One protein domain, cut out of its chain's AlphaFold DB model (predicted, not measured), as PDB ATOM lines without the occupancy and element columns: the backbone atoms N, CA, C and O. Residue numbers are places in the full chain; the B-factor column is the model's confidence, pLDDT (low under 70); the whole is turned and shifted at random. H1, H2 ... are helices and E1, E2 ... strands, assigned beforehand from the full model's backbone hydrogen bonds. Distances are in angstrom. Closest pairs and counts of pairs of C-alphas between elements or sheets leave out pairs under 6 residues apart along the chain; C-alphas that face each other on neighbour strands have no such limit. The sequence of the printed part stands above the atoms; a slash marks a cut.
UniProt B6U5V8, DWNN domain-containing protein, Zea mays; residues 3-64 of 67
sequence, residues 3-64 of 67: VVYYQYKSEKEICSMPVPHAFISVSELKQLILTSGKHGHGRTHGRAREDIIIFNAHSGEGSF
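What this domain is: This is residues 3 to 64 of the 67 residues of the protein "DWNN domain-containing protein" of Zea mays (UniProt B6U5V8). Little regular structure is here: a two-stranded hairpin, E1 and E2, with one short helix, H1, near E2, then a long unnamed tail that loops out at residues 41 to 48 and comes back. The printed part has 62 residues, in the order E1, E2, H1, its class mixed, with 21 residues in named elements. It is compact, radius of gyration of the C-alphas 12.0 A, spanning 33 by 25 by 22 A.

How they stand to each other: Begin with E1, residues 3 to 7, and its antiparallel neighbour E2, residues 14 to 19, a hairpin at 150 degrees; look for N 4 and O 17, 2.9 A apart, within hydrogen-bond range. Next find H1, residues 26 to 35, with every O i to N i+4 pair within range; its closest C-alphas to E2 are those of Ile 33 and Met 17, 7.5 A apart. E1 and H1 are apart.

Where its parts are: Find C-alpha 3 at (38.557, 50.461, 25.736), where E1 begins its 13.3 A; E2 covers 15.7 A. H1 runs 14.2 A to C-alpha 35 at (39.985, 54.546, 41.306).

The domain as a whole: The printed part has no cut, and both links are short. Residues 37 to 51 and 59 to 64 are under pLDDT 70.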
ATOM      1  N   VAL A   3      38.504  51.337  24.559       85.50
ATOM      2  CA  VAL A   3      38.557  50.461  25.736       85.50
ATOM      3  C   VAL A   3      39.975  49.926  25.879       85.50
ATOM      4  O   VAL A   3      40.569  49.455  24.911       85.50
ATOM      5  N   VAL A   4      40.529  50.036  27.082       84.88
ATOM      6  CA  VAL A   4      41.829  49.469  27.435       84.88
ATOM      7  C   VAL A   4      41.584  48.170  28.181       84.88
ATOM      8  O   VAL A   4      40.907  48.157  29.207       84.88
ATOM      9  N   TYR A   5      42.145  47.081  27.667       86.94
ATOM     10  CA  TYR A   5      42.155  45.798  28.358       86.94
ATOM     11  C   TYR A   5      43.471  45.657  29.110       86.94
ATOM     12  O   TYR A   5      44.543  45.838  28.533       86.94
ATOM     13  N   TYR A   6      43.394  45.357  30.401       84.50
ATOM     14  CA  TYR A   6      44.563  45.188  31.252       84.50
ATOM     15  C   TYR A   6      44.386  43.993  32.181       84.50
ATOM     16  O   TYR A   6      43.271  43.584  32.505       84.50
ATOM     17  N   GLN A   7      45.503  43.425  32.613       84.94
ATOM     18  CA  GLN A   7      45.541  42.298  33.532       84.94
ATOM     19  C   GLN A   7      46.590  42.588  34.601       84.94
ATOM     20  O   GLN A   7      47.715  42.985  34.285       84.94
ATOM     21  N   TYR A   8      46.229  42.402  35.868       82.12
ATOM     22  CA  TYR A   8      47.211  42.445  36.945       82.12
ATOM     23  C   TYR A   8      48.077  41.196  36.895       82.12
ATOM     24  O   TYR A   8      47.574  40.095  36.733       82.12
ATOM     25  N   LYS A   9      49.383  41.337  37.124       80.31
ATOM     26  CA  LYS A   9      50.310  40.194  37.118       80.31
ATOM     27  C   LYS A   9      49.916  39.084  38.107       80.31
ATOM     28  O   LYS A   9      50.206  37.916  37.864       80.31
ATOM     29  N   SER A  10      49.282  39.457  39.218       75.69
ATOM     30  CA  SER A  10      48.826  38.531  40.262       75.69
ATOM     31  C   SER A  10      47.471  37.883  39.961       75.69
ATOM     32  O   SER A  10      47.104  36.922  40.633       75.69
ATOM     33  N   GLU A  11      46.718  38.393  38.985       75.00
ATOM     34  CA  GLU A  11      45.352  37.961  38.693       75.00
ATOM     35  C   GLU A  11      45.250  37.398  37.275       75.00
ATOM     36  O   GLU A  11      45.900  37.857  36.341       75.00
ATOM     37  N   LYS A  12      44.401  36.387  37.097       77.00
ATOM     38  CA  LYS A  12      44.122  35.832  35.765       77.00
ATOM     39  C   LYS A  12      42.982  36.554  35.050       77.00
ATOM     40  O   LYS A  12      42.816  36.368  33.848       77.00
ATOM     41  N   GLU A  13      42.205  37.370  35.760       81.50
ATOM     42  CA  GLU A  13      41.086  38.099  35.170       81.50
ATOM     43  C   GLU A  13      41.578  39.277  34.318       81.50
ATOM     44  O   GLU A  13      42.463  40.035  34.716       81.50
ATOM     45  N   ILE A  14      40.977  39.432  33.137       84.25
ATOM     46  CA  ILE A  14      41.186  40.598  32.280       84.25
ATOM     47  C   ILE A  14      40.147  41.649  32.658       84.25
ATOM     48  O   ILE A  14      38.941  41.408  32.602       84.25
ATOM     49  N   CYS A  15      40.616  42.835  33.017       83.06
ATOM     50  CA  CYS A  15      39.784  43.996  33.265       83.06
ATOM     51  C   CYS A  15      39.669  44.852  32.003       83.06
ATOM     52  O   CYS A  15      40.617  44.976  31.227       83.06
ATOM     53  N   SER A  16      38.508  45.471  31.818       85.62
ATOM     54  CA  SER A  16      38.260  46.457  30.771       85.62
ATOM     55  C   SER A  16      38.050  47.832  31.401       85.62
ATOM     56  O   SER A  16      37.266  47.987  32.334       85.62
ATOM     57  N   MET A  17      38.754  48.836  30.882       84.50
ATOM     58  CA  MET A  17      38.625  50.232  31.289       84.50
ATOM     59  C   MET A  17      38.143  51.057  30.091       84.50
ATOM     60  O   MET A  17      38.884  51.180  29.109       84.50
ATOM     61  N   PRO A  18      36.929  51.629  30.122       85.31
ATOM     62  CA  PRO A  18      36.521  52.576  29.095       85.31
ATOM     63  C   PRO A  18      37.373  53.846  29.210       85.31
ATOM     64  O   PRO A  18      37.521  54.406  30.296       85.31
ATOM     65  N   VAL A  19      37.930  54.307  28.088       83.75
ATOM     66  CA  VAL A  19      38.720  55.540  28.019       83.75
ATOM     67  C   VAL A  19      38.030  56.577  27.124       83.75
ATOM     68  O   VAL A  19      37.543  56.247  26.032       83.75
ATOM     69  N   PRO A  20      37.975  57.848  27.562       77.38
ATOM     70  CA  PRO A  20      37.234  58.890  26.851       77.38
ATOM     71  C   PRO A  20      37.852  59.229  25.487       77.38
ATOM     72  O   PRO A  20      37.131  59.566  24.549       77.38
ATOM     73  N   HIS A  21      39.169  59.065  25.347       79.19
ATOM     74  CA  HIS A  21      39.936  59.447  24.162       79.19
ATOM     75  C   HIS A  21      40.691  58.249  23.572       79.19
ATOM     76  O   HIS A  21      40.931  57.257  24.258       79.19
ATOM     77  N   ALA A  22      41.077  58.347  22.294       78.88
ATOM     78  CA  ALA A  22      41.896  57.330  21.622       78.88
ATOM     79  C   ALA A  22      43.311  57.214  22.218       78.88
ATOM     80  O   ALA A  22      43.938  56.164  22.117       78.88
ATOM     81  N   PHE A  23      43.781  58.281  22.870       79.88
ATOM     82  CA  PHE A  23      45.057  58.340  23.572       79.88
ATOM     83  C   PHE A  23      44.821  58.829  24.995       79.88
ATOM     84  O   PHE A  23      44.061  59.773  25.218       79.88
ATOM     85  N   ILE A  24      45.477  58.189  25.953       82.56
ATOM     86  CA  ILE A  24      45.428  58.560  27.361       82.56
ATOM     87  C   ILE A  24      46.846  58.551  27.915       82.56
ATOM     88  O   ILE A  24      47.648  57.673  27.595       82.56
ATOM     89  N   SER A  25      47.161  59.540  28.744       85.00
ATOM     90  CA  SER A  25      48.441  59.585  29.439       85.00
ATOM     91  C   SER A  25      48.558  58.420  30.414       85.00
ATOM     92  O   SER A  25      47.590  58.052  31.078       85.00
ATOM     93  N   VAL A  26      49.770  57.891  30.576       82.44
ATOM     94  CA  VAL A  26      50.037  56.796  31.522       82.44
ATOM     95  C   VAL A  26      49.577  57.173  32.934       82.44
ATOM     96  O   VAL A  26      48.919  56.374  33.585       82.44
ATOM     97  N   SER A  27      49.839  58.401  33.391       82.44
ATOM     98  CA  SER A  27      49.400  58.885  34.711       82.44
ATOM     99  C   SER A  27      47.879  58.875  34.885       82.44
ATOM    100  O   SER A  27      47.392  58.450  35.930       82.44
ATOM    101  N   GLU A  28      47.139  59.288  33.854       84.38
ATOM    102  CA  GLU A  28      45.670  59.283  33.847       84.38
ATOM    103  C   GLU A  28      45.132  57.851  33.868       84.38
ATOM    104  O   GLU A  28      44.264  57.519  34.671       84.38
ATOM    105  N   LEU A  29      45.705  56.960  33.051       83.50
ATOM    106  CA  LEU A  29      45.337  55.547  33.051       83.50
ATOM    107  C   LEU A  29      45.632  54.888  34.407       83.50
ATOM    108  O   LEU A  29      44.811  54.120  34.902       83.50
ATOM    109  N   LYS A  30      46.765  55.221  35.042       83.62
ATOM    110  CA  LYS A  30      47.089  54.738  36.389       83.62
ATOM    111  C   LYS A  30      46.033  55.190  37.402       83.62
ATOM    112  O   LYS A  30      45.539  54.376  38.173       83.62
ATOM    113  N   GLN A  31      45.668  56.473  37.391       81.62
ATOM    114  CA  GLN A  31      44.631  57.011  38.277       81.62
ATOM    115  C   GLN A  31      43.290  56.309  38.063       81.62
ATOM    116  O   GLN A  31      42.681  55.887  39.038       81.62
ATOM    117  N   LEU A  32      42.874  56.119  36.811       82.00
ATOM    118  CA  LEU A  32      41.642  55.414  36.461       82.00
ATOM    119  C   LEU A  32      41.616  53.972  36.981       82.00
ATOM    120  O   LEU A  32      40.630  53.547  37.575       82.00
ATOM    121  N   ILE A  33      42.701  53.221  36.799       81.25
ATOM    122  CA  ILE A  33      42.796  51.834  37.275       81.25
ATOM    123  C   ILE A  33      42.738  51.776  38.811       81.25
ATOM    124  O   ILE A  33      42.048  50.917  39.365       81.25
ATOM    125  N   LEU A  34      43.415  52.707  39.494       78.44
ATOM    126  CA  LEU A  34      43.417  52.808  40.957       78.44
ATOM    127  C   LEU A  34      42.040  53.198  41.515       78.44
ATOM    128  O   LEU A  34      41.601  52.638  42.516       78.44
ATOM    129  N   THR A  35      41.328  54.127  40.872       76.75
ATOM    130  CA  THR A  35      39.985  54.546  41.306       76.75
ATOM    131  C   THR A  35      38.891  53.564  40.907       76.75
ATOM    132  O   THR A  35      37.822  53.577  41.514       76.75
ATOM    133  N   SER A  36      39.139  52.676  39.937       73.50
ATOM    134  CA  SER A  36      38.150  51.711  39.447       73.50
ATOM    135  C   SER A  36      37.715  50.679  40.497       73.50
ATOM    136  O   SER A  36      36.758  49.950  40.245       73.50
ATOM    137  N   GLY A  37      38.406  50.547  41.636       61.97
ATOM    138  CA  GLY A  37      38.022  49.631  42.722       61.97
ATOM    139  C   GLY A  37      38.092  48.135  42.370       61.97
ATOM    140  O   GLY A  37      37.844  47.294  43.229       61.97
ATOM    141  N   LYS A  38      38.463  47.791  41.126       64.19
ATOM    142  CA  LYS A  38      38.806  46.426  40.691       64.19
ATOM    143  C   LYS A  38      40.161  45.970  41.231       64.19
ATOM    144  O   LYS A  38      40.462  44.785  41.194       64.19
ATOM    145  N   HIS A  39      40.974  46.904  41.728       60.00
ATOM    146  CA  HIS A  39      42.127  46.581  42.554       60.00
ATOM    147  C   HIS A  39      41.596  46.103  43.912       60.00
ATOM    148  O   HIS A  39      41.151  46.926  44.701       60.00
ATOM    149  N   GLY A  40      41.527  44.779  44.097       48.66
ATOM    150  CA  GLY A  40      41.176  44.034  45.314       48.66
ATOM    151  C   GLY A  40      40.460  44.779  46.453       48.66
ATOM    152  O   GLY A  40      41.030  45.648  47.105       48.66
ATOM    153  N   HIS A  41      39.252  44.316  46.784       47.59
ATOM    154  CA  HIS A  41      38.383  44.686  47.914       47.59
ATOM    155  C   HIS A  41      39.043  44.633  49.324       47.59
ATOM    156  O   HIS A  41      38.539  43.966  50.220       47.59
ATOM    157  N   GLY A  42      40.177  45.288  49.599       51.06
ATOM    158  CA  GLY A  42      40.814  45.114  50.911       51.06
ATOM    159  C   GLY A  42      41.899  46.078  51.371       51.06
ATOM    160  O   GLY A  42      42.194  46.079  52.562       51.06
ATOM    161  N   ARG A  43      42.525  46.896  50.528       54.75
ATOM    162  CA  ARG A  43      43.611  47.799  50.960       54.75
ATOM    163  C   ARG A  43      43.585  48.991  50.004       54.75
ATOM    164  O   ARG A  43      43.608  48.764  48.814       54.75
ATOM    165  N   THR A  44      43.417  50.248  50.390       49.44
ATOM    166  CA  THR A  44      43.926  50.948  51.568       49.44
ATOM    167  C   THR A  44      43.007  52.107  51.952       49.44
ATOM    168  O   THR A  44      42.813  53.061  51.199       49.44
ATOM    169  N   HIS A  45      42.508  52.059  53.184       47.94
ATOM    170  CA  HIS A  45      42.024  53.232  53.893       47.94
ATOM    171  C   HIS A  45      43.240  54.118  54.215       47.94
ATOM    172  O   HIS A  45      44.020  53.802  55.108       47.94
ATOM    173  N   GLY A  46      43.417  55.204  53.462       50.75
ATOM    174  CA  GLY A  46      44.345  56.281  53.803       50.75
ATOM    175  C   GLY A  46      45.792  56.102  53.330       50.75
ATOM    176  O   GLY A  46      46.549  55.288  53.838       50.75
ATOM    177  N   ARG A  47      46.205  57.008  52.437       51.44
ATOM    178  CA  ARG A  47      47.587  57.495  52.284       51.44
ATOM    179  C   ARG A  47      48.679  56.450  51.992       51.44
ATOM    180  O   ARG A  47      49.603  56.282  52.776       51.44
ATOM    181  N   ALA A  48      48.690  55.913  50.780       46.47
ATOM    182  CA  ALA A  48      49.934  55.708  50.039       46.47
ATOM    183  C   ALA A  48      49.596  55.706  48.549       46.47
ATOM    184  O   ALA A  48      48.649  55.058  48.124       46.47
ATOM    185  N   ARG A  49      50.332  56.485  47.761       58.00
ATOM    186  CA  ARG A  49      50.230  56.496  46.303       58.00
ATOM    187  C   ARG A  49      50.758  55.150  45.808       58.00
ATOM    188  O   ARG A  49      51.964  55.004  45.651       58.00
ATOM    189  N   GLU A  50      49.883  54.161  45.664       60.50
ATOM    190  CA  GLU A  50      50.231  52.874  45.066       60.50
ATOM    191  C   GLU A  50      50.755  53.143  43.648       60.50
ATOM    192  O   GLU A  50      50.016  53.598  42.771       60.50
ATOM    193  N   ASP A  51      52.064  52.970  43.435       69.94
ATOM    194  CA  ASP A  51      52.653  53.133  42.108       69.94
ATOM    195  C   ASP A  51      52.477  51.828  41.335       69.94
ATOM    196  O   ASP A  51      53.179  50.841  41.553       69.94
ATOM    197  N   ILE A  52      51.489  51.815  40.447       76.38
ATOM    198  CA  ILE A  52      51.301  50.722  39.499       76.38
ATOM    199  C   ILE A  52      52.193  50.944  38.279       76.38
ATOM    200  O   ILE A  52      52.208  52.024  37.686       76.38
ATOM    201  N   ILE A  53      52.941  49.916  37.884       81.00
ATOM    202  CA  ILE A  53      53.769  49.943  36.676       81.00
ATOM    203  C   ILE A  53      52.959  49.331  35.539       81.00
ATOM    204  O   ILE A  53      52.470  48.207  35.654       81.00
ATOM    205  N   ILE A  54      52.809  50.080  34.447       83.06
ATOM    206  CA  ILE A  54      52.071  49.626  33.271       83.06
ATOM    207  C   ILE A  54      53.067  49.053  32.270       83.06
ATOM    208  O   ILE A  54      54.014  49.725  31.858       83.06
ATOM    209  N   PHE A  55      52.816  47.814  31.867       80.75
ATOM    210  CA  PHE A  55      53.562  47.125  30.825       80.75
ATOM    211  C   PHE A  55      52.655  46.909  29.624       80.75
ATOM    212  O   PHE A  55      51.526  46.437  29.770       80.75
ATOM    213  N   ASN A  56      53.144  47.241  28.435       81.38
ATOM    214  CA  ASN A  56      52.448  46.914  27.205       81.38
ATOM    215  C   ASN A  56      52.679  45.433  26.879       81.38
ATOM    216  O   ASN A  56      53.788  45.037  26.533       81.38
ATOM    217  N   ALA A  57      51.626  44.619  26.961       74.31
ATOM    218  CA  ALA A  57      51.705  43.188  26.672       74.31
ATOM    219  C   ALA A  57      52.037  42.872  25.199       74.31
ATOM    220  O   ALA A  57      52.576  41.807  24.921       74.31
ATOM    221  N   HIS A  58      51.744  43.784  24.264       73.69
ATOM    222  CA  HIS A  58      51.967  43.571  22.831       73.69
ATOM    223  C   HIS A  58      53.408  43.869  22.400       73.69
ATOM    224  O   HIS A  58      53.951  43.143  21.574       73.69
ATOM    225  N   SER A  59      54.033  44.910  22.962       69.31
ATOM    226  CA  SER A  59      55.433  45.263  22.657       69.31
ATOM    227  C   SER A  59      56.434  44.770  23.701       69.31
ATOM    228  O   SER A  59      57.634  44.821  23.454       69.31
ATOM    229  N   GLY A  60      55.985  44.351  24.887       60.59
ATOM    230  CA  GLY A  60      56.865  44.120  26.039       60.59
ATOM    231  C   GLY A  60      57.462  45.405  26.633       60.59
ATOM    232  O   GLY A  60      58.287  45.338  27.540       60.59
ATOM    233  N   GLU A  61      57.051  46.578  26.141       63.75
ATOM    234  CA  GLU A  61      57.591  47.875  26.548       63.75
ATOM    235  C   GLU A  61      56.937  48.345  27.860       63.75
ATOM    236  O   GLU A  61      55.711  48.442  27.971       63.75
ATOM    237  N   GLY A  62      57.753  48.597  28.886       57.31
ATOM    238  CA  GLY A  62      57.303  49.121  30.176       57.31
ATOM    239  C   GLY A  62      57.260  50.645  30.163       57.31
ATOM    240  O   GLY A  62      58.277  51.290  29.920       57.31
ATOM    241  N   SER A  63      56.107  51.238  30.464       58.31
ATOM    242  CA  SER A  63      56.015  52.679  30.714       58.31
ATOM    243  C   SER A  63      56.419  52.963  32.157       58.31
ATOM    244  O   SER A  63      55.597  52.957  33.078       58.31
ATOM    245  N   PHE A  64      57.713  53.195  32.357       51.09
ATOM    246  CA  PHE A  64      58.255  53.658  33.626       51.09
ATOM    247  C   PHE A  64      58.085  55.175  33.718       51.09
ATOM    248  O   PHE A  64      58.408  55.909  32.786       51.09
TER     249      PHE A  64